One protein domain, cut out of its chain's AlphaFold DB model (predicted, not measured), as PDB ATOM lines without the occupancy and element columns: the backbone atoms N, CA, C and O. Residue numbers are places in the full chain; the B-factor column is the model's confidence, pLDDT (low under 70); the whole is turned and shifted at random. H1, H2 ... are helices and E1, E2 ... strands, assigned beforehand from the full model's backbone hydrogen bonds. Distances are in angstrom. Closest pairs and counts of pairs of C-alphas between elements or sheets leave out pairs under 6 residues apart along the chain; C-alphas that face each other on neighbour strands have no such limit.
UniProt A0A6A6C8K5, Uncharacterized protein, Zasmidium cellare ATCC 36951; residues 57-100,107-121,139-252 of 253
ATOM      1  N   MET A  57     474.395 624.252 429.975       70.94
ATOM      2  CA  MET A  57     473.301 624.796 429.179       70.94
ATOM      3  C   MET A  57     473.813 625.150 427.791       70.94
ATOM      4  O   MET A  57     474.583 626.094 427.612       70.94
ATOM      5  N   ILE A  58     473.349 624.406 426.804       66.88
ATOM      6  CA  ILE A  58     473.562 624.699 425.406       66.88
ATOM      7  C   ILE A  58     472.296 625.419 424.897       66.88
ATOM      8  O   ILE A  58     471.194 624.889 424.965       66.88
ATOM      9  N   GLY A  59     472.454 626.640 424.372       56.41
ATOM     10  CA  GLY A  59     471.377 627.381 423.702       56.41
ATOM     11  C   GLY A  59     470.281 627.876 424.614       56.41
ATOM     12  O   GLY A  59     469.266 627.211 424.735       56.41
ATOM     13  N   ARG A  60     470.465 629.072 425.177       57.19
ATOM     14  CA  ARG A  60     469.364 629.871 425.714       57.19
ATOM     15  C   ARG A  60     469.041 630.967 424.711       57.19
ATOM     16  O   ARG A  60     469.728 631.985 424.690       57.19
ATOM     17  N   TYR A  61     468.026 630.750 423.882       49.56
ATOM     18  CA  TYR A  61     467.400 631.847 423.151       49.56
ATOM     19  C   TYR A  61     466.312 632.417 424.054       49.56
ATOM     20  O   TYR A  61     465.349 631.739 424.403       49.56
ATOM     21  N   GLN A  62     466.535 633.637 424.521       52.78
ATOM     22  CA  GLN A  62     465.507 634.463 425.127       52.78
ATOM     23  C   GLN A  62     465.566 635.750 424.329       52.78
ATOM     24  O   GLN A  62     466.634 636.363 424.284       52.78
ATOM     25  N   GLU A  63     464.478 636.098 423.645       45.28
ATOM     26  CA  GLU A  63     464.456 637.307 422.831       45.28
ATOM     27  C   GLU A  63     464.977 638.496 423.647       45.28
ATOM     28  O   GLU A  63     464.492 638.798 424.741       45.28
ATOM     29  N   ASP A  64     465.966 639.185 423.081       42.16
ATOM     30  CA  ASP A  64     466.539 640.438 423.581       42.16
ATOM     31  C   ASP A  64     465.571 641.623 423.368       42.16
ATOM     32  O   ASP A  64     465.959 642.795 423.297       42.16
ATOM     33  N   THR A  65     464.274 641.336 423.216       42.78
ATOM     34  CA  THR A  65     463.261 642.356 423.022       42.78
ATOM     35  C   THR A  65     463.196 643.208 424.287       42.78
ATOM     36  O   THR A  65     463.159 642.738 425.423       42.78
ATOM     37  N   LYS A  66     463.220 644.531 424.084       44.41
ATOM     38  CA  LYS A  66     463.216 645.582 425.120       44.41
ATOM     39  C   LYS A  66     462.096 645.425 426.166       44.41
ATOM     40  O   LYS A  66     462.156 646.054 427.222       44.41
ATOM     41  N   ASN A  67     461.132 644.549 425.906       45.94
ATOM     42  CA  ASN A  67     460.164 644.032 426.853       45.94
ATOM     43  C   ASN A  67     460.696 642.734 427.463       45.94
ATOM     44  O   ASN A  67     460.225 641.649 427.134       45.94
ATOM     45  N   LYS A  68     461.665 642.858 428.385       50.72
ATOM     46  CA  LYS A  68     461.999 641.772 429.320       50.72
ATOM     47  C   LYS A  68     460.690 641.142 429.756       50.72
ATOM     48  O   LYS A  68     459.812 641.875 430.212       50.72
ATOM     49  N   THR A  69     460.585 639.834 429.594       47.91
ATOM     50  CA  THR A  69     459.477 639.015 430.064       47.91
ATOM     51  C   THR A  69     459.240 639.324 431.531       47.91
ATOM     52  O   THR A  69     459.914 638.811 432.409       47.91
ATOM     53  N   ARG A  70     458.355 640.288 431.788       46.97
ATOM     54  CA  ARG A  70     457.808 640.565 433.104       46.97
ATOM     55  C   ARG A  70     456.740 639.508 433.302       46.97
ATOM     56  O   ARG A  70     455.915 639.327 432.415       46.97
ATOM     57  N   GLY A  71     456.760 638.842 434.448       48.09
ATOM     58  CA  GLY A  71     455.706 637.896 434.814       48.09
ATOM     59  C   GLY A  71     456.166 636.449 434.928       48.09
ATOM     60  O   GLY A  71     455.345 635.596 435.261       48.09
ATOM     61  N   GLY A  72     457.464 636.163 434.761       55.38
ATOM     62  CA  GLY A  72     458.014 634.896 435.222       55.38
ATOM     63  C   GLY A  72     457.685 634.707 436.706       55.38
ATOM     64  O   GLY A  72     457.727 635.681 437.465       55.38
ATOM     65  N   PRO A  73     457.376 633.483 437.173       53.94
ATOM     66  CA  PRO A  73     456.956 633.285 438.556       53.94
ATOM     67  C   PRO A  73     457.939 633.834 439.589       53.94
ATOM     68  O   PRO A  73     457.542 634.261 440.666       53.94
ATOM     69  N   ARG A  74     459.228 633.858 439.239       59.66
ATOM     70  CA  ARG A  74     460.306 634.391 440.069       59.66
ATOM     71  C   ARG A  74     460.452 635.911 440.010       59.66
ATOM     72  O   ARG A  74     460.882 636.487 441.005       59.66
ATOM     73  N   ASP A  75     460.049 636.568 438.920       57.94
ATOM     74  CA  ASP A  75     460.118 638.035 438.790       57.94
ATOM     75  C   ASP A  75     459.215 638.739 439.811       57.94
ATOM     76  O   ASP A  75     459.451 639.890 440.174       57.94
ATOM     77  N   PHE A  76     458.183 638.037 440.291       55.38
ATOM     78  CA  PHE A  76     457.269 638.525 441.320       55.38
ATOM     79  C   PHE A  76     457.897 638.533 442.727       55.38
ATOM     80  O   PHE A  76     457.560 639.385 443.543       55.38
ATOM     81  N   TYR A  77     458.827 637.609 443.009       54.50
ATOM     82  CA  TYR A  77     459.478 637.462 444.322       54.50
ATOM     83  C   TYR A  77     460.847 638.138 444.393       54.50
ATOM     84  O   TYR A  77     461.232 638.667 445.435       54.50
ATOM     85  N   LEU A  78     461.590 638.131 443.288       55.12
ATOM     86  CA  LEU A  78     462.897 638.764 443.166       55.12
ATOM     87  C   LEU A  78     462.696 640.224 442.752       55.12
ATOM     88  O   LEU A  78     462.928 640.598 441.604       55.12
ATOM     89  N   GLY A  79     462.230 641.070 443.672       50.25
ATOM     90  CA  GLY A  79     462.111 642.504 443.407       50.25
ATOM     91  C   GLY A  79     463.413 643.060 442.816       50.25
ATOM     92  O   GLY A  79     464.452 642.928 443.443       50.25
ATOM     93  N   LYS A  80     463.366 643.623 441.595       48.12
ATOM     94  CA  LYS A  80     464.441 644.334 440.851       48.12
ATOM     95  C   LYS A  80     465.883 643.782 440.931       48.12
ATOM     96  O   LYS A  80     466.805 644.472 440.501       48.12
ATOM     97  N   HIS A  81     466.118 642.558 441.387       43.38
ATOM     98  CA  HIS A  81     467.439 641.950 441.342       43.38
ATOM     99  C   HIS A  81     467.637 641.366 439.952       43.38
ATOM    100  O   HIS A  81     467.339 640.211 439.667       43.38
ATOM    101  N   THR A  82     468.146 642.210 439.058       43.09
ATOM    102  CA  THR A  82     468.787 641.753 437.834       43.09
ATOM    103  C   THR A  82     470.022 640.957 438.238       43.09
ATOM    104  O   THR A  82     471.107 641.525 438.352       43.09
ATOM    105  N   VAL A  83     469.870 639.655 438.483       43.62
ATOM    106  CA  VAL A  83     471.009 638.738 438.409       43.62
ATOM    107  C   VAL A  83     471.619 638.983 437.032       43.62
ATOM    108  O   VAL A  83     470.939 638.815 436.013       43.62
ATOM    109  N   ARG A  84     472.851 639.499 436.991       43.69
ATOM    110  CA  ARG A  84     473.574 639.677 435.734       43.69
ATOM    111  C   ARG A  84     473.792 638.277 435.173       43.69
ATOM    112  O   ARG A  84     474.533 637.473 435.717       43.69
ATOM    113  N   ARG A  85     473.050 637.956 434.114       49.22
ATOM    114  CA  ARG A  85     472.980 636.609 433.527       49.22
ATOM    115  C   ARG A  85     474.307 636.146 432.903       49.22
ATOM    116  O   ARG A  85     474.434 634.950 432.656       49.22
ATOM    117  N   ASP A  86     475.261 637.065 432.720       47.66
ATOM    118  CA  ASP A  86     476.650 636.808 432.307       47.66
ATOM    119  C   ASP A  86     477.549 636.263 433.432       47.66
ATOM    120  O   ASP A  86     478.639 635.781 433.149       47.66
ATOM    121  N   ASP A  87     477.106 636.259 434.693       49.78
ATOM    122  CA  ASP A  87     477.912 635.749 435.815       49.78
ATOM    123  C   ASP A  87     477.903 634.208 435.911       49.78
ATOM    124  O   ASP A  87     478.340 633.631 436.912       49.78
ATOM    125  N   ARG A  88     477.390 633.501 434.892       59.59
ATOM    126  CA  ARG A  88     477.432 632.035 434.900       59.59
ATOM    127  C   ARG A  88     478.862 631.562 434.645       59.59
ATOM    128  O   ARG A  88     479.492 632.009 433.688       59.59
ATOM    129  N   PRO A  89     479.383 630.638 435.466       63.44
ATOM    130  CA  PRO A  89     480.747 630.170 435.305       63.44
ATOM    131  C   PRO A  89     480.903 629.492 433.939       63.44
ATOM    132  O   PRO A  89     480.213 628.525 433.633       63.44
ATOM    133  N   HIS A  90     481.827 629.993 433.116       73.50
ATOM    134  CA  HIS A  90     482.265 629.265 431.927       73.50
ATOM    135  C   HIS A  90     482.855 627.913 432.347       73.50
ATOM    136  O   HIS A  90     483.610 627.901 433.335       73.50
ATOM    137  N   PRO A  91     482.584 626.823 431.606       79.94
ATOM    138  CA  PRO A  91     483.007 625.491 432.003       79.94
ATOM    139  C   PRO A  91     484.539 625.425 432.014       79.94
ATOM    140  O   PRO A  91     485.179 626.083 431.176       79.94
ATOM    141  N   PRO A  92     485.154 624.660 432.931       85.31
ATOM    142  CA  PRO A  92     486.607 624.631 433.121       85.31
ATOM    143  C   PRO A  92     487.403 624.413 431.825       85.31
ATOM    144  O   PRO A  92     488.413 625.081 431.590       85.31
ATOM    145  N   ILE A  93     486.886 623.589 430.908       86.38
ATOM    146  CA  ILE A  93     487.474 623.305 429.588       86.38
ATOM    147  C   ILE A  93     487.686 624.538 428.686       86.38
ATOM    148  O   ILE A  93     488.541 624.548 427.793       86.38
ATOM    149  N   THR A  94     486.957 625.628 428.918       85.12
ATOM    150  CA  THR A  94     487.167 626.889 428.183       85.12
ATOM    151  C   THR A  94     488.379 627.672 428.684       85.12
ATOM    152  O   THR A  94     488.934 628.472 427.933       85.12
ATOM    153  N   ARG A  95     488.849 627.404 429.909       85.56
ATOM    154  CA  ARG A  95     489.909 628.165 430.595       85.56
ATOM    155  C   ARG A  95     491.311 627.583 430.409       85.56
ATOM    156  O   ARG A  95     492.280 628.173 430.876       85.56
ATOM    157  N   VAL A  96     491.432 626.449 429.723       86.19
ATOM    158  CA  VAL A  96     492.715 625.779 429.469       86.19
ATOM    159  C   VAL A  96     493.284 626.109 428.090       86.19
ATOM    160  O   VAL A  96     492.604 626.669 427.225       86.19
ATOM    161  N   CYS A  97     494.559 625.772 427.881       86.19
ATOM    162  CA  CYS A  97     495.216 625.970 426.595       86.19
ATOM    163  C   CYS A  97     494.562 625.118 425.494       86.19
ATOM    164  O   CYS A  97     493.901 624.113 425.757       86.19
ATOM    165  N   ARG A  98     494.771 625.518 424.235       85.75
ATOM    166  CA  ARG A  98     494.157 624.859 423.072       85.75
ATOM    167  C   ARG A  98     494.432 623.354 423.020       85.75
ATOM    168  O   ARG A  98     493.510 622.606 422.736       85.75
ATOM    169  N   LEU A  99     495.661 622.930 423.317       84.56
ATOM    170  CA  LEU A  99     496.052 621.519 423.266       84.56
ATOM    171  C   LEU A  99     495.235 620.673 424.252       84.56
ATOM    172  O   LEU A  99     494.576 619.723 423.848       84.56
ATOM    173  N   LEU A 100     495.206 621.075 425.527       84.06
ATOM    174  CA  LEU A 100     494.424 620.378 426.553       84.06
ATOM    175  C   LEU A 100     492.938 620.382 426.234       84.06
ATOM    176  O   LEU A 100     492.256 619.387 426.451       84.06
ATOM    177  N   LEU A 107     486.116 613.726 425.818       88.38
ATOM    178  CA  LEU A 107     485.793 613.246 427.162       88.38
ATOM    179  C   LEU A 107     484.752 614.150 427.825       88.38
ATOM    180  O   LEU A 107     483.792 613.656 428.399       88.38
ATOM    181  N   TYR A 108     484.878 615.467 427.669       88.50
ATOM    182  CA  TYR A 108     483.902 616.431 428.169       88.50
ATOM    183  C   TYR A 108     482.507 616.173 427.590       88.50
ATOM    184  O   TYR A 108     481.537 616.089 428.335       88.50
ATOM    185  N   TYR A 109     482.378 615.977 426.276       88.38
ATOM    186  CA  TYR A 109     481.076 615.633 425.696       88.38
ATOM    187  C   TYR A 109     480.566 614.260 426.142       88.38
ATOM    188  O   TYR A 109     479.361 614.067 426.275       88.38
ATOM    189  N   GLN A 110     481.461 613.309 426.388       88.19
ATOM    190  CA  GLN A 110     481.088 611.971 426.822       88.19
ATOM    191  C   GLN A 110     480.576 611.919 428.267       88.19
ATOM    192  O   GLN A 110     479.610 611.203 428.533       88.19
ATOM    193  N   GLU A 111     481.237 612.629 429.179       87.94
ATOM    194  CA  GLU A 111     481.002 612.509 430.621       87.94
ATOM    195  C   GLU A 111     479.987 613.530 431.150       87.94
ATOM    196  O   GLU A 111     479.333 613.269 432.158       87.94
ATOM    197  N   ASN A 112     479.796 614.666 430.470       88.25
ATOM    198  CA  ASN A 112     478.858 615.686 430.935       88.25
ATOM    199  C   ASN A 112     477.439 615.506 430.417       88.25
ATOM    200  O   ASN A 112     477.161 614.909 429.372       88.25
ATOM    201  N   HIS A 113     476.538 616.133 431.163       88.62
ATOM    202  CA  HIS A 113     475.148 616.302 430.802       88.62
ATOM    203  C   HIS A 113     474.929 617.686 430.189       88.62
ATOM    204  O   HIS A 113     475.354 618.703 430.737       88.62
ATOM    205  N   PHE A 114     474.223 617.722 429.066       88.31
ATOM    206  CA  PHE A 114     473.902 618.946 428.352       88.31
ATOM    207  C   PHE A 114     472.417 619.249 428.409       88.31
ATOM    208  O   PHE A 114     471.591 618.356 428.241       88.31
ATOM    209  N   TRP A 115     472.069 620.511 428.617       86.25
ATOM    210  CA  TRP A 115     470.683 620.962 428.634       86.25
ATOM    211  C   TRP A 115     470.414 621.901 427.477       86.25
ATOM    212  O   TRP A 115     471.137 622.872 427.294       86.25
ATOM    213  N   LEU A 116     469.358 621.628 426.726       83.69
ATOM    214  CA  LEU A 116     468.838 622.489 425.681       83.69
ATOM    215  C   LEU A 116     467.639 623.241 426.239       83.69
ATOM    216  O   LEU A 116     466.659 622.615 426.648       83.69
ATOM    217  N   ILE A 117     467.730 624.571 426.265       74.56
ATOM    218  CA  ILE A 117     466.708 625.408 426.886       74.56
ATOM    219  C   ILE A 117     466.261 626.535 425.957       74.56
ATOM    220  O   ILE A 117     466.886 627.589 425.888       74.56
ATOM    221  N   HIS A 118     465.120 626.368 425.303       69.38
ATOM    222  CA  HIS A 118     464.618 627.359 424.359       69.38
ATOM    223  C   HIS A 118     463.330 627.997 424.876       69.38
ATOM    224  O   HIS A 118     462.331 627.312 425.040       69.38
ATOM    225  N   ASN A 119     463.335 629.302 425.148       66.56
ATOM    226  CA  ASN A 119     462.141 630.004 425.615       66.56
ATOM    227  C   ASN A 119     461.766 631.074 424.600       66.56
ATOM    228  O   ASN A 119     462.267 632.199 424.674       66.56
ATOM    229  N   GLU A 120     460.870 630.739 423.677       62.84
ATOM    230  CA  GLU A 120     460.295 631.722 422.767       62.84
ATOM    231  C   GLU A 120     458.884 632.085 423.215       62.84
ATOM    232  O   GLU A 120     457.998 631.237 423.320       62.84
ATOM    233  N   PHE A 121     458.679 633.372 423.485       58.69
ATOM    234  CA  PHE A 121     457.344 633.923 423.642       58.69
ATOM    235  C   PHE A 121     456.852 634.314 422.260       58.69
ATOM    236  O   PHE A 121     457.431 635.185 421.616       58.69
ATOM    237  N   LEU A 139     472.060 623.781 416.610       83.38
ATOM    238  CA  LEU A 139     472.688 622.463 416.491       83.38
ATOM    239  C   LEU A 139     473.983 622.550 415.675       83.38
ATOM    240  O   LEU A 139     474.956 621.883 416.013       83.38
ATOM    241  N   ALA A 140     474.024 623.411 414.652       83.38
ATOM    242  CA  ALA A 140     475.200 623.637 413.816       83.38
ATOM    243  C   ALA A 140     476.408 624.240 414.563       83.38
ATOM    244  O   ALA A 140     477.533 624.128 414.076       83.38
ATOM    245  N   GLN A 141     476.215 624.845 415.743       81.94
ATOM    246  CA  GLN A 141     477.323 625.347 416.571       81.94
ATOM    247  C   GLN A 141     478.145 624.207 417.183       81.94
ATOM    248  O   GLN A 141     479.324 624.381 417.496       81.94
ATOM    249  N   THR A 142     477.533 623.031 417.338       83.31
ATOM    250  CA  THR A 142     478.200 621.830 417.829       83.31
ATOM    251  C   THR A 142     478.536 620.935 416.635       83.31
ATOM    252  O   THR A 142     477.640 620.547 415.887       83.31
ATOM    253  N   PRO A 143     479.812 620.564 416.416       85.44
ATOM    254  CA  PRO A 143     480.163 619.675 415.313       85.44
ATOM    255  C   PRO A 143     479.377 618.364 415.394       85.44
ATOM    256  O   PRO A 143     479.348 617.746 416.456       85.44
ATOM    257  N   SER A 144     478.823 617.880 414.276       86.25
ATOM    258  CA  SER A 144     477.965 616.680 414.258       86.25
ATOM    259  C   SER A 144     478.605 615.465 414.941       86.25
ATOM    260  O   SER A 144     477.948 614.728 415.667       86.25
ATOM    261  N   ARG A 145     479.928 615.301 414.791       86.62
ATOM    262  CA  ARG A 145     480.707 614.238 415.450       86.62
ATOM    263  C   ARG A 145     480.649 614.269 416.985       86.62
ATOM    264  O   ARG A 145     480.840 613.229 417.603       86.62
ATOM    265  N   MET A 146     480.413 615.431 417.597       87.06
ATOM    266  CA  MET A 146     480.303 615.565 419.053       87.06
ATOM    267  C   MET A 146     478.981 614.984 419.566       87.06
ATOM    268  O   MET A 146     478.959 614.387 420.634       87.06
ATOM    269  N   PHE A 147     477.901 615.032 418.782       88.44
ATOM    270  CA  PHE A 147     476.638 614.379 419.153       88.44
ATOM    271  C   PHE A 147     476.739 612.847 419.188       88.44
ATOM    272  O   PHE A 147     475.981 612.206 419.905       88.44
ATOM    273  N   ASN A 148     477.698 612.255 418.468       85.31
ATOM    274  CA  ASN A 148     477.929 610.805 418.491       85.31
ATOM    275  C   ASN A 148     478.644 610.328 419.764       85.31
ATOM    276  O   ASN A 148     478.551 609.157 420.130       85.31
ATOM    277  N   ILE A 149     479.391 611.216 420.420       88.62
ATOM    278  CA  ILE A 149     480.089 610.917 421.677       88.62
ATOM    279  C   ILE A 149     479.303 611.400 422.891       88.62
ATOM    280  O   ILE A 149     479.454 610.822 423.968       88.62
ATOM    281  N   MET A 150     478.456 612.412 422.699       90.31
ATOM    282  CA  MET A 150     477.600 612.972 423.725       90.31
ATOM    283  C   MET A 150     476.684 611.899 424.293       90.31
ATOM    284  O   MET A 150     476.017 611.183 423.548       90.31
ATOM    285  N   ARG A 151     476.687 611.756 425.619       89.69
ATOM    286  CA  ARG A 151     475.873 610.730 426.265       89.69
ATOM    287  C   ARG A 151     474.465 611.232 426.524       89.69
ATOM    288  O   ARG A 151     473.528 610.620 426.031       89.69
ATOM    289  N   HIS A 152     474.317 612.345 427.239       91.56
ATOM    290  CA  HIS A 152     473.012 612.813 427.701       91.56
ATOM    291  C   HIS A 152     472.699 614.238 427.250       91.56
ATOM    292  O   HIS A 152     473.491 615.157 427.471       91.56
ATOM    293  N   VAL A 153     471.500 614.412 426.688       92.12
ATOM    294  CA  VAL A 153     470.891 615.721 426.419       92.12
ATOM    295  C   VAL A 153     469.529 615.782 427.083       92.12
ATOM    296  O   VAL A 153     468.717 614.885 426.879       92.12
ATOM    297  N   SER A 154     469.261 616.849 427.830       92.50
ATOM    298  CA  SER A 154     467.922 617.167 428.319       92.50
ATOM    299  C   SER A 154     467.312 618.327 427.555       92.50
ATOM    300  O   SER A 154     467.873 619.419 427.536       92.50
ATOM    301  N   LEU A 155     466.142 618.105 426.970       91.00
ATOM    302  CA  LEU A 155     465.278 619.158 426.448       91.00
ATOM    303  C   LEU A 155     464.478 619.737 427.612       91.00
ATOM    304  O   LEU A 155     463.798 618.985 428.306       91.00
ATOM    305  N   CYS A 156     464.571 621.045 427.837       87.50
ATOM    306  CA  CYS A 156     463.908 621.731 428.945       87.50
ATOM    307  C   CYS A 156     462.938 622.781 428.396       87.50
ATOM    308  O   CYS A 156     463.359 623.725 427.727       87.50
ATOM    309  N   GLY A 157     461.652 622.605 428.687       86.00
ATOM    310  CA  GLY A 157     460.557 623.427 428.174       86.00
ATOM    311  C   GLY A 157     459.340 623.355 429.093       86.00
ATOM    312  O   GLY A 157     459.432 622.898 430.233       86.00
ATOM    313  N   TYR A 158     458.192 623.830 428.643       84.12
ATOM    314  CA  TYR A 158     456.958 623.872 429.415       84.12
ATOM    315  C   TYR A 158     456.025 622.743 428.987       84.12
ATOM    316  O   TYR A 158     455.800 622.553 427.798       84.12
ATOM    317  N   ALA A 159     455.468 622.021 429.962       84.69
ATOM    318  CA  ALA A 159     454.311 621.154 429.716       84.69
ATOM    319  C   ALA A 159     453.048 622.014 429.561       84.69
ATOM    320  O   ALA A 159     452.309 621.925 428.589       84.69
ATOM    321  N   ALA A 160     452.849 622.910 430.523       81.00
ATOM    322  CA  ALA A 160     451.818 623.934 430.531       81.00
ATOM    323  C   ALA A 160     452.332 625.082 431.390       81.00
ATOM    324  O   ALA A 160     452.934 624.825 432.428       81.00
ATOM    325  N   TRP A 161     452.108 626.344 431.027       74.88
ATOM    326  CA  TRP A 161     452.543 627.439 431.895       74.88
ATOM    327  C   TRP A 161     451.821 627.362 433.259       74.88
ATOM    328  O   TRP A 161     450.588 627.384 433.279       74.88
ATOM    329  N   PRO A 162     452.534 627.301 434.404       77.19
ATOM    330  CA  PRO A 162     453.977 627.530 434.582       77.19
ATOM    331  C   PRO A 162     454.820 626.270 434.891       77.19
ATOM    332  O   PRO A 162     455.977 626.381 435.316       77.19
ATOM    333  N   ASN A 163     454.239 625.085 434.730       84.00
ATOM    334  CA  ASN A 163     454.887 623.788 434.880       84.00
ATOM    335  C   ASN A 163     455.921 623.539 433.778       84.00
ATOM    336  O   ASN A 163     455.766 623.916 432.614       84.00
ATOM    337  N   ARG A 164     457.006 622.880 434.165       85.38
ATOM    338  CA  ARG A 164     458.154 622.575 433.317       85.38
ATOM    339  C   ARG A 164     458.166 621.098 432.982       85.38
ATOM    340  O   ARG A 164     457.829 620.282 433.827       85.38
ATOM    341  N   ILE A 165     458.639 620.761 431.795       89.06
ATOM    342  CA  ILE A 165     458.941 619.400 431.378       89.06
ATOM    343  C   ILE A 165     460.407 619.297 430.973       89.06
ATOM    344  O   ILE A 165     460.975 620.191 430.339       89.06
ATOM    345  N   MET A 166     461.022 618.193 431.375       91.81
ATOM    346  CA  MET A 166     462.387 617.832 431.048       91.81
ATOM    347  C   MET A 166     462.398 616.445 430.414       91.81
ATOM    348  O   MET A 166     461.977 615.471 431.040       91.81
ATOM    349  N   ILE A 167     462.900 616.362 429.186       93.56
ATOM    350  CA  ILE A 167     463.058 615.110 428.444       93.56
ATOM    351  C   ILE A 167     464.553 614.836 428.309       93.56
ATOM    352  O   ILE A 167     465.232 615.473 427.506       93.56
ATOM    353  N   THR A 168     465.071 613.897 429.094       94.38
ATOM    354  CA  THR A 168     466.466 613.449 429.047       94.38
ATOM    355  C   THR A 168     466.605 612.248 428.125       94.38
ATOM    356  O   THR A 168     465.976 611.208 428.326       94.38
ATOM    357  N   VAL A 169     467.495 612.367 427.148       94.38
ATOM    358  CA  VAL A 169     467.757 611.361 426.119       94.38
ATOM    359  C   VAL A 169     469.204 610.908 426.225       94.38
ATOM    360  O   VAL A 169     470.114 611.731 426.334       94.38
ATOM    361  N   ASP A 170     469.423 609.598 426.163       93.06
ATOM    362  CA  ASP A 170     470.740 609.037 425.884       93.06
ATOM    363  C   ASP A 170     470.922 608.963 424.365       93.06
ATOM    364  O   ASP A 170     470.230 608.201 423.683       93.06
ATOM    365  N   LEU A 171     471.830 609.778 423.821       92.19
ATOM    366  CA  LEU A 171     472.049 609.867 422.376       92.19
ATOM    367  C   LEU A 171     472.780 608.642 421.807       92.19
ATOM    368  O   LEU A 171     472.659 608.369 420.612       92.19
ATOM    369  N   LYS A 172     473.492 607.865 422.635       90.44
ATOM    370  CA  LYS A 172     474.165 606.628 422.203       90.44
ATOM    371  C   LYS A 172     473.159 605.492 422.072       90.44
ATOM    372  O   LYS A 172     473.098 604.811 421.038       90.44
ATOM    373  N   SER A 173     472.336 605.294 423.102       91.50
ATOM    374  CA  SER A 173     471.292 604.269 423.069       91.50
ATOM    375  C   SER A 173     470.059 604.702 422.281       91.50
ATOM    376  O   SER A 173     469.269 603.835 421.920       91.50
ATOM    377  N   ARG A 174     469.901 606.006 422.005       91.81
ATOM    378  CA  ARG A 174     468.708 606.618 421.393       91.81
ATOM    379  C   ARG A 174     467.446 606.281 422.186       91.81
ATOM    380  O   ARG A 174     466.433 605.888 421.620       91.81
ATOM    381  N   LYS A 175     467.536 606.376 423.514       92.75
ATOM    382  CA  LYS A 175     466.428 606.071 424.430       92.75
ATOM    383  C   LYS A 175     466.168 607.239 425.360       92.75
ATOM    384  O   LYS A 175     467.100 607.952 425.736       92.75
ATOM    385  N   ALA A 176     464.912 607.393 425.751       93.12
ATOM    386  CA  ALA A 176     464.560 608.258 426.857       93.12
ATOM    387  C   ALA A 176     465.141 607.651 428.141       93.12
ATOM    388  O   ALA A 176     464.953 606.471 428.426       93.12
ATOM    389  N   VAL A 177     465.894 608.454 428.883       93.69
ATOM    390  CA  VAL A 177     466.428 608.094 430.204       93.69
ATOM    391  C   VAL A 177     465.471 608.562 431.286       93.69
ATOM    392  O   VAL A 177     465.249 607.865 432.272       93.69
ATOM    393  N   ALA A 178     464.913 609.755 431.102       93.00
ATOM    394  CA  ALA A 178     463.947 610.329 432.013       93.00
ATOM    395  C   ALA A 178     463.030 611.283 431.254       93.00
ATOM    396  O   ALA A 178     463.484 612.079 430.439       93.00
ATOM    397  N   VAL A 179     461.749 611.235 431.585       93.88
ATOM    398  CA  VAL A 179     460.799 612.305 431.295       93.88
ATOM    399  C   VAL A 179     460.290 612.744 432.653       93.88
ATOM    400  O   VAL A 179     459.944 611.895 433.479       93.88
ATOM    401  N   LYS A 180     460.337 614.043 432.942       92.62
ATOM    402  CA  LYS A 180     459.926 614.589 434.237       92.62
ATOM    403  C   LYS A 180     459.152 615.876 434.029       92.62
ATOM    404  O   LYS A 180     459.634 616.759 433.329       92.62
ATOM    405  N   GLU A 181     457.999 615.986 434.674       91.06
ATOM    406  CA  GLU A 181     457.269 617.242 434.793       91.06
ATOM    407  C   GLU A 181     457.426 617.792 436.210       91.06
ATOM    408  O   GLU A 181     457.411 617.046 437.190       91.06
ATOM    409  N   TYR A 182     457.590 619.103 436.318       87.81
ATOM    410  CA  TYR A 182     457.773 619.812 437.569       87.81
ATOM    411  C   TYR A 182     456.832 621.002 437.649       87.81
ATOM    412  O   TYR A 182     456.688 621.776 436.702       87.81
ATOM    413  N   SER A 183     456.258 621.217 438.824       85.94
ATOM    414  CA  SER A 183     455.618 622.485 439.139       85.94
ATOM    415  C   SER A 183     456.663 623.591 439.302       85.94
ATOM    416  O   SER A 183     457.830 623.352 439.609       85.94
ATOM    417  N   THR A 184     456.227 624.844 439.212       78.94
ATOM    418  CA  THR A 184     457.059 626.015 439.547       78.94
ATOM    419  C   THR A 184     457.640 625.994 440.973       78.94
ATOM    420  O   THR A 184     458.602 626.709 441.262       78.94
ATOM    421  N   TYR A 185     457.064 625.201 441.880       81.31
ATOM    422  CA  TYR A 185     457.465 625.135 443.289       81.31
ATOM    423  C   TYR A 185     458.394 623.969 443.610       81.31
ATOM    424  O   TYR A 185     458.724 623.777 444.777       81.31
ATOM    425  N   GLY A 186     458.843 623.218 442.603       80.38
ATOM    426  CA  GLY A 186     459.807 622.138 442.803       80.38
ATOM    427  C   GLY A 186     459.186 620.749 442.901       80.38
ATOM    428  O   GLY A 186     459.903 619.754 442.842       80.38
ATOM    429  N   ASP A 187     457.862 620.670 443.042       86.50
ATOM    430  CA  ASP A 187     457.173 619.391 443.173       86.50
ATOM    431  C   ASP A 187     457.156 618.678 441.811       86.50
ATOM    432  O   ASP A 187     456.717 619.262 440.816       86.50
ATOM    433  N   GLN A 188     457.624 617.428 441.766       88.88
ATOM    434  CA  GLN A 188     457.508 616.582 440.581       88.88
ATOM    435  C   GLN A 188     456.042 616.177 440.389       88.88
ATOM    436  O   GLN A 188     455.408 615.653 441.308       88.88
ATOM    437  N   LEU A 189     455.511 616.427 439.197       89.06
ATOM    438  CA  LEU A 189     454.125 616.149 438.843       89.06
ATOM    439  C   LEU A 189     453.993 614.759 438.202       89.06
ATOM    440  O   LEU A 189     454.949 614.255 437.600       89.06
ATOM    441  N   PRO A 190     452.829 614.100 438.352       88.50
ATOM    442  CA  PRO A 190     452.569 612.843 437.672       88.50
ATOM    443  C   PRO A 190     452.466 613.084 436.165       88.50
ATOM    444  O   PRO A 190     451.621 613.849 435.716       88.50
ATOM    445  N   LEU A 191     453.300 612.391 435.394       86.31
ATOM    446  CA  LEU A 191     453.247 612.428 433.935       86.31
ATOM    447  C   LEU A 191     452.105 611.576 433.396       86.31
ATOM    448  O   LEU A 191     451.838 610.474 433.900       86.31
ATOM    449  N   HIS A 192     451.495 612.028 432.304       81.31
ATOM    450  CA  HIS A 192     450.583 611.181 431.556       81.31
ATOM    451  C   HIS A 192     451.376 610.082 430.836       81.31
ATOM    452  O   HIS A 192     452.372 610.334 430.158       81.31
ATOM    453  N   ARG A 193     450.935 608.821 430.971       76.81
ATOM    454  CA  ARG A 193     451.613 607.661 430.350       76.81
ATOM    455  C   ARG A 193     451.767 607.802 428.834       76.81
ATOM    456  O   ARG A 193     452.718 607.265 428.275       76.81
ATOM    457  N   ASP A 194     450.843 608.511 428.197       84.88
ATOM    458  CA  ASP A 194     450.845 608.716 426.752       84.88
ATOM    459  C   ASP A 194     451.971 609.662 426.302       84.88
ATOM    460  O   ASP A 194     452.530 609.466 425.228       84.88
ATOM    461  N   GLU A 195     452.387 610.615 427.143       81.62
ATOM    462  CA  GLU A 195     453.509 611.515 426.843       81.62
ATOM    463  C   GLU A 195     454.838 610.759 426.858       81.62
ATOM    464  O   GLU A 195     455.624 610.856 425.919       81.62
ATOM    465  N   VAL A 196     455.065 609.935 427.887       84.00
ATOM    466  CA  VAL A 196     456.274 609.100 427.977       84.00
ATOM    467  C   VAL A 196     456.344 608.136 426.795       84.00
ATOM    468  O   VAL A 196     457.383 608.041 426.142       84.00
ATOM    469  N   ARG A 197     455.222 607.480 426.469       88.38
ATOM    470  CA  ARG A 197     455.143 606.572 425.322       88.38
ATOM    471  C   ARG A 197     455.420 607.301 424.008       88.38
ATOM    472  O   ARG A 197     456.168 606.789 423.185       88.38
ATOM    473  N   SER A 198     454.882 608.503 423.821       91.38
ATOM    474  CA  SER A 198     455.122 609.297 422.611       91.38
ATOM    475  C   SER A 198     456.607 609.654 422.429       91.38
ATOM    476  O   SER A 198     457.127 609.620 421.305       91.38
ATOM    477  N   VAL A 199     457.331 609.955 423.517       91.38
ATOM    478  CA  VAL A 199     458.787 610.196 423.465       91.38
ATOM    479  C   VAL A 199     459.504 608.926 423.011       91.38
ATOM    480  O   VAL A 199     460.331 608.974 422.097       91.38
ATOM    481  N   GLU A 200     459.178 607.792 423.631       92.31
ATOM    482  CA  GLU A 200     459.765 606.492 423.301       92.31
ATOM    483  C   GLU A 200     459.491 606.109 421.842       92.31
ATOM    484  O   GLU A 200     460.431 605.812 421.111       92.31
ATOM    485  N   GLU A 201     458.252 606.229 421.368       93.50
ATOM    486  CA  GLU A 201     457.866 605.943 419.982       93.50
ATOM    487  C   GLU A 201     458.604 606.834 418.974       93.50
ATOM    488  O   GLU A 201     459.020 606.375 417.906       93.50
ATOM    489  N   THR A 202     458.785 608.120 419.289       93.06
ATOM    490  CA  THR A 202     459.526 609.058 418.431       93.06
ATOM    491  C   THR A 202     460.997 608.658 418.324       93.06
ATOM    492  O   THR A 202     461.585 608.674 417.234       93.06
ATOM    493  N   LEU A 203     461.595 608.238 419.438       92.88
ATOM    494  CA  LEU A 203     462.963 607.732 419.474       92.88
ATOM    495  C   LEU A 203     463.100 606.372 418.780       92.88
ATOM    496  O   LEU A 203     464.061 606.165 418.040       92.88
ATOM    497  N   GLU A 204     462.125 605.478 418.918       91.56
ATOM    498  CA  GLU A 204     462.089 604.184 418.232       91.56
ATOM    499  C   GLU A 204     461.980 604.341 416.714       91.56
ATOM    500  O   GLU A 204     462.754 603.724 415.973       91.56
ATOM    501  N   ARG A 205     461.112 605.244 416.236       90.62
ATOM    502  CA  ARG A 205     461.036 605.646 414.818       90.62
ATOM    503  C   ARG A 205     462.378 606.178 414.301       90.62
ATOM    504  O   ARG A 205     462.706 606.027 413.122       90.62
ATOM    505  N   SER A 206     463.173 606.762 415.193       88.81
ATOM    506  CA  SER A 206     464.493 607.336 414.915       88.81
ATOM    507  C   SER A 206     465.657 606.385 415.210       88.81
ATOM    508  O   SER A 206     466.805 606.741 414.951       88.81
ATOM    509  N   SER A 207     465.394 605.172 415.705       81.00
ATOM    510  CA  SER A 207     466.406 604.266 416.275       81.00
ATOM    511  C   SER A 207     467.513 603.869 415.297       81.00
ATOM    512  O   SER A 207     468.652 603.631 415.700       81.00
ATOM    513  N   ARG A 208     467.197 603.823 413.997       83.12
ATOM    514  CA  ARG A 208     468.151 603.504 412.923       83.12
ATOM    515  C   ARG A 208     469.047 604.680 412.523       83.12
ATOM    516  O   ARG A 208     469.989 604.474 411.764       83.12
ATOM    517  N   LYS A 209     468.745 605.896 412.982       84.19
ATOM    518  CA  LYS A 209     469.519 607.106 412.686       84.19
ATOM    519  C   LYS A 209     470.559 607.369 413.786       84.19
ATOM    520  O   LYS A 209     470.561 606.697 414.818       84.19
ATOM    521  N   ASP A 210     471.466 608.315 413.546       89.94
ATOM    522  CA  ASP A 210     472.448 608.745 414.547       89.94
ATOM    523  C   ASP A 210     471.805 609.570 415.684       89.94
ATOM    524  O   ASP A 210     470.626 609.939 415.630       89.94
ATOM    525  N   GLY A 211     472.577 609.837 416.744       88.62
ATOM    526  CA  GLY A 211     472.089 610.560 417.923       88.62
ATOM    527  C   GLY A 211     471.591 611.972 417.598       88.62
ATOM    528  O   GLY A 211     470.581 612.412 418.145       88.62
ATOM    529  N   LEU A 212     472.234 612.661 416.648       91.56
ATOM    530  CA  LEU A 212     471.812 613.989 416.198       91.56
ATOM    531  C   LEU A 212     470.450 613.938 415.498       91.56
ATOM    532  O   LEU A 212     469.587 614.773 415.757       91.56
ATOM    533  N   ALA A 213     470.230 612.963 414.621       91.25
ATOM    534  CA  ALA A 213     468.959 612.799 413.937       91.25
ATOM    535  C   ALA A 213     467.821 612.416 414.897       91.25
ATOM    536  O   ALA A 213     466.700 612.892 414.712       91.25
ATOM    537  N   ALA A 214     468.099 611.606 415.924       91.62
ATOM    538  CA  ALA A 214     467.134 611.308 416.984       91.62
ATOM    539  C   ALA A 214     466.773 612.566 417.795       91.62
ATOM    540  O   ALA A 214     465.596 612.829 418.032       91.62
ATOM    541  N   LEU A 215     467.770 613.389 418.138       91.88
ATOM    542  CA  LEU A 215     467.554 614.675 418.801       91.88
ATOM    543  C   LEU A 215     466.717 615.631 417.937       91.88
ATOM    544  O   LEU A 215     465.770 616.233 418.433       91.88
ATOM    545  N   LYS A 216     467.017 615.737 416.636       91.25
ATOM    546  CA  LYS A 216     466.227 616.547 415.694       91.25
ATOM    547  C   LYS A 216     464.778 616.080 415.597       91.25
ATOM    548  O   LYS A 216     463.883 616.915 415.561       91.25
ATOM    549  N   ALA A 217     464.541 614.768 415.559       91.62
ATOM    550  CA  ALA A 217     463.187 614.225 415.514       91.62
ATOM    551  C   ALA A 217     462.381 614.616 416.761       91.62
ATOM    552  O   ALA A 217     461.244 615.061 416.632       91.62
ATOM    553  N   LEU A 218     462.995 614.532 417.947       91.81
ATOM    554  CA  LEU A 218     462.366 615.004 419.179       91.81
ATOM    555  C   LEU A 218     462.109 616.508 419.165       91.81
ATOM    556  O   LEU A 218     461.027 616.922 419.553       91.81
ATOM    557  N   LEU A 219     463.057 617.319 418.693       89.81
ATOM    558  CA  LEU A 219     462.871 618.771 418.611       89.81
ATOM    559  C   LEU A 219     461.715 619.174 417.694       89.81
ATOM    560  O   LEU A 219     461.048 620.161 417.969       89.81
ATOM    561  N   VAL A 220     461.462 618.415 416.626       88.12
ATOM    562  CA  VAL A 220     460.317 618.650 415.735       88.12
ATOM    563  C   VAL A 220     459.003 618.238 416.399       88.12
ATOM    564  O   VAL A 220     458.041 619.002 416.372       88.12
ATOM    565  N   GLU A 221     458.957 617.046 416.997       89.88
ATOM    566  CA  GLU A 221     457.742 616.508 417.628       89.88
ATOM    567  C   GLU A 221     457.341 617.314 418.873       89.88
ATOM    568  O   GLU A 221     456.176 617.661 419.062       89.88
ATOM    569  N   TYR A 222     458.328 617.665 419.698       88.88
ATOM    570  CA  TYR A 222     458.158 618.369 420.965       88.88
ATOM    571  C   TYR A 222     458.414 619.864 420.853       88.88
ATOM    572  O   TYR A 222     458.572 620.522 421.872       88.88
ATOM    573  N   ASP A 223     458.408 620.433 419.644       86.25
ATOM    574  CA  ASP A 223     458.577 621.875 419.459       86.25
ATOM    575  C   ASP A 223     457.609 622.661 420.357       86.25
ATOM    576  O   ASP A 223     458.000 623.616 421.013       86.25
ATOM    577  N   TRP A 224     456.367 622.197 420.509       84.44
ATOM    578  CA  TRP A 224     455.352 622.824 421.363       84.44
ATOM    579  C   TRP A 224     455.825 623.143 422.796       84.44
ATOM    580  O   TRP A 224     455.370 624.137 423.352       84.44
ATOM    581  N   MET A 225     456.768 622.384 423.375       86.38
ATOM    582  CA  MET A 225     457.256 622.622 424.742       86.38
ATOM    583  C   MET A 225     458.065 623.919 424.877       86.38
ATOM    584  O   MET A 225     458.285 624.412 425.979       86.38
ATOM    585  N   PHE A 226     458.535 624.482 423.767       81.44
ATOM    586  CA  PHE A 226     459.260 625.751 423.746       81.44
ATOM    587  C   PHE A 226     458.359 626.929 423.334       81.44
ATOM    588  O   PHE A 226     458.845 628.055 423.241       81.44
ATOM    589  N   ASP A 227     457.062 626.672 423.087       77.19
ATOM    590  CA  ASP A 227     456.068 627.684 422.721       77.19
ATOM    591  C   ASP A 227     455.402 628.268 423.960       77.19
ATOM    592  O   ASP A 227     454.655 627.585 424.663       77.19
ATOM    593  N   LEU A 228     455.630 629.553 424.214       70.88
ATOM    594  CA  LEU A 228     454.880 630.288 425.219       70.88
ATOM    595  C   LEU A 228     453.956 631.292 424.543       70.88
ATOM    596  O   LEU A 228     454.401 632.267 423.938       70.88
ATOM    597  N   HIS A 229     452.650 631.098 424.721       63.44
ATOM    598  CA  HIS A 229     451.672 632.102 424.326       63.44
ATOM    599  C   HIS A 229     451.874 633.398 425.130       63.44
ATOM    600  O   HIS A 229     451.979 633.396 426.361       63.44
ATOM    601  N   THR A 230     451.881 634.529 424.426       57.38
ATOM    602  CA  THR A 230     452.079 635.893 424.957       57.38
ATOM    603  C   THR A 230     451.049 636.322 425.999       57.38
ATOM    604  O   THR A 230     451.290 637.265 426.746       57.38
ATOM    605  N   GLN A 231     449.934 635.606 426.145       54.31
ATOM    606  CA  GLN A 231     448.936 635.891 427.182       54.31
ATOM    607  C   GLN A 231     449.470 635.679 428.612       54.31
ATOM    608  O   GLN A 231     448.870 636.146 429.580       54.31
ATOM    609  N   HIS A 232     450.639 635.049 428.770       55.06
ATOM    610  CA  HIS A 232     451.272 634.800 430.068       55.06
ATOM    611  C   HIS A 232     452.191 635.932 430.576       55.06
ATOM    612  O   HIS A 232     452.995 635.710 431.476       55.06
ATOM    613  N   ILE A 233     452.034 637.173 430.084       51.31
ATOM    614  CA  ILE A 233     452.719 638.386 430.609       51.31
ATOM    615  C   ILE A 233     452.333 638.699 432.080       51.31
ATOM    616  O   ILE A 233     452.928 639.555 432.738       51.31
ATOM    617  N   SER A 234     451.347 637.995 432.641       52.66
ATOM    618  CA  SER A 234     450.955 638.107 434.047       52.66
ATOM    619  C   SER A 234     451.318 636.857 434.854       52.66
ATOM    620  O   SER A 234     451.492 635.765 434.314       52.66
ATOM    621  N   ALA A 235     451.449 637.045 436.172       55.69
ATOM    622  CA  ALA A 235     451.667 635.980 437.146       55.69
ATOM    623  C   ALA A 235     450.787 634.749 436.826       55.69
ATOM    624  O   ALA A 235     449.576 634.924 436.682       55.69
ATOM    625  N   PRO A 236     451.352 633.528 436.717       59.25
ATOM    626  CA  PRO A 236     450.586 632.328 436.410       59.25
ATOM    627  C   PRO A 236     449.318 632.189 437.267       59.25
ATOM    628  O   PRO A 236     449.366 632.471 438.472       59.25
ATOM    629  N   PRO A 237     448.197 631.723 436.688       55.78
ATOM    630  CA  PRO A 237     446.992 631.420 437.451       55.78
ATOM    631  C   PRO A 237     447.314 630.468 438.611       55.78
ATOM    632  O   PRO A 237     448.011 629.474 438.430       55.78
ATOM    633  N   GLY A 238     446.839 630.784 439.820       56.75
ATOM    634  CA  GLY A 238     447.104 629.960 441.005       56.75
ATOM    635  C   GLY A 238     448.483 630.164 441.643       56.75
ATOM    636  O   GLY A 238     448.913 629.326 442.436       56.75
ATOM    637  N   MET A 239     449.187 631.265 441.341       64.38
ATOM    638  CA  MET A 239     450.442 631.564 442.025       64.38
ATOM    639  C   MET A 239     450.217 631.709 443.543       64.38
ATOM    640  O   MET A 239     449.523 632.615 444.012       64.38
ATOM    641  N   SER A 240     450.802 630.802 444.324       60.00
ATOM    642  CA  SER A 240     450.699 630.798 445.778       60.00
ATOM    643  C   SER A 240     451.562 631.916 446.329       60.00
ATOM    644  O   SER A 240     452.780 631.791 446.322       60.00
ATOM    645  N   ARG A 241     450.944 632.977 446.861       63.00
ATOM    646  CA  ARG A 241     451.646 634.066 447.575       63.00
ATOM    647  C   ARG A 241     452.404 633.590 448.822       63.00
ATOM    648  O   ARG A 241     453.170 634.353 449.397       63.00
ATOM    649  N   LEU A 242     452.149 632.357 449.263       68.12
ATOM    650  CA  LEU A 242     452.688 631.775 450.491       68.12
ATOM    651  C   LEU A 242     453.943 630.929 450.252       68.12
ATOM    652  O   LEU A 242     454.652 630.630 451.210       68.12
ATOM    653  N   ARG A 243     454.225 630.522 449.006       73.12
ATOM    654  CA  ARG A 243     455.332 629.608 448.691       73.12
ATOM    655  C   ARG A 243     456.241 630.233 447.639       73.12
ATOM    656  O   ARG A 243     455.804 630.570 446.541       73.12
ATOM    657  N   LYS A 244     457.520 630.383 447.987       74.12
ATOM    658  CA  LYS A 244     458.544 630.872 447.062       74.12
ATOM    659  C   LYS A 244     458.737 629.836 445.935       74.12
ATOM    660  O   LYS A 244     458.803 628.646 446.244       74.12
ATOM    661  N   PRO A 245     458.815 630.252 444.657       73.69
ATOM    662  CA  PRO A 245     459.194 629.373 443.555       73.69
ATOM    663  C   PRO A 245     460.525 628.680 443.838       73.69
ATOM    664  O   PRO A 245     461.402 629.276 444.472       73.69
ATOM    665  N   MET A 246     460.685 627.449 443.351       76.25
ATOM    666  CA  MET A 246     461.917 626.697 443.577       76.25
ATOM    667  C   MET A 246     463.093 627.389 442.896       76.25
ATOM    668  O   MET A 246     462.943 627.900 441.785       76.25
ATOM    669  N   GLU A 247     464.246 627.387 443.565       69.12
ATOM    670  CA  GLU A 247     465.548 627.826 443.055       69.12
ATOM    671  C   GLU A 247     466.365 626.628 442.570       69.12
ATOM    672  O   GLU A 247     466.282 625.549 443.148       69.12
ATOM    673  N   GLY A 248     467.144 626.799 441.503       65.62
ATOM    674  CA  GLY A 248     467.922 625.705 440.937       65.62
ATOM    675  C   GLY A 248     468.046 625.798 439.422       65.62
ATOM    676  O   GLY A 248     467.216 626.461 438.785       65.62
ATOM    677  N   PRO A 249     469.058 625.130 438.844       64.06
ATOM    678  CA  PRO A 249     469.317 625.181 437.417       64.06
ATOM    679  C   PRO A 249     468.090 624.736 436.615       64.06
ATOM    680  O   PRO A 249     467.791 625.378 435.609       64.06
ATOM    681  N   GLU A 250     467.342 623.711 437.066       63.75
ATOM    682  CA  GLU A 250     466.152 623.188 436.359       63.75
ATOM    683  C   GLU A 250     465.013 624.213 436.261       63.75
ATOM    684  O   GLU A 250     464.039 623.990 435.547       63.75
ATOM    685  N   TYR A 251     465.126 625.330 436.975       65.50
ATOM    686  CA  TYR A 251     464.114 626.370 437.109       65.50
ATOM    687  C   TYR A 251     464.678 627.772 436.764       65.50
ATOM    688  O   TYR A 251     463.948 628.761 436.831       65.50
ATOM    689  N   ASP A 252     465.973 627.877 436.416       57.72
ATOM    690  CA  ASP A 252     466.731 629.125 436.186       57.72
ATOM    691  C   ASP A 252     466.837 629.535 434.703       57.72
ATOM    692  O   ASP A 252     467.861 630.062 434.226       57.72
TER     693      ASP A 252
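This is residues 57 to 100, 107 to 121 and 139 to 252 of the 253 residues of an uncharacterized protein of Zasmidium cellare ATCC 36951 (UniProt A0A6A6C8K5). A twisted, branched sheet of six strands forms a slab, with H3, H4 and H5 over one face and the small helices H1 and H2 beyond one end. A long arm sticks out from this body, its residues 79 to 90 and 94 to 100 standing free. The printed part has 173 residues with six named helices and six named strands, in the order E1 H1 E2 H2 E3 E4 E5 H3 H4 H5 E6 H6; the class is mixed, with under half of the residues in named elements. The sheet is mixed: E1, E3 and E6 are parallel neighbours of E2, while E3, E4 and E5 form an antiparallel meander. The whole is compact, with a radius of gyration of the C-alphas of 17.4 A and spans of 47 by 46 by 27 A.

E2, residues 113 to 121, is 26.1 A long; E3, 152 to 160, 24.1 A; E4, 163 to 170, 23.4 A; E5, 175 to 182, 20.9 A; E1, 57 to 62, 13.1 A. E1 begins at C-alpha 57 (473.301, 624.796, 429.179). E6 is residues 227 to 229. H3, residues 193 to 205, is 18.3 A long, and H4, 211 to 221, 15.5 A. The short helices are H1, 107 to 111, H2, 144 to 147, H5, 223 to 226, and H6, 230 to 233, which ends at C-alpha 233 (452.719, 638.386, 430.609).

E1 lies on one side of E2, with N 58 and O 115 at 2.7 A, and E3 on the other side, with N 116 and O 154 at 2.8 A. E6 pairs with residues 120 to 121 of E2, N 228 and O 120 at 3.0 A. The hairpin E3 and E4 has N 155 and O 167 at 2.8 A; the hairpin E4 and E5 has N 166 and O 180 at 2.8 A. H3 is over E4 and E5 at a height of 9.5 A. H4, on the same face, has a height of 9.8 A and runs along E4, at 18 degrees on the local plane. They touch, Leu 203 and Ala 214 having the closest C-alphas, 6.0 A, at a steep tilt of 46 degrees, opposite ways. H5 is on that face too, at 6.0 A. H6 only grazes the sheet. H2 and H4 only just touch, with 3 pairs of C-alphas within 8 A; the closest are those of Phe 147 and Leu 212, 5.7 A. H1 is close to H2 but not clearly touching, the closest C-alphas being those of Tyr 109 and Met 146, 6.7 A. In H1, H3 and H4 every O i to N i+4 pair is within hydrogen-bond range; H2, H5 and H6 are too short for one.

The farthest C-alphas, those of Leu 99 and Gly 238, are 52.7 A apart. Residues 101 to 106 and 122 to 138 are not printed, with C-alpha gaps of 11.2 A and 20.4 A. Of the links printed whole, none is long. Mean pLDDT of the printed part is 76.4; residues 58 to 89, 118 to 121, 229 to 242 and 247 to 252 are under 70.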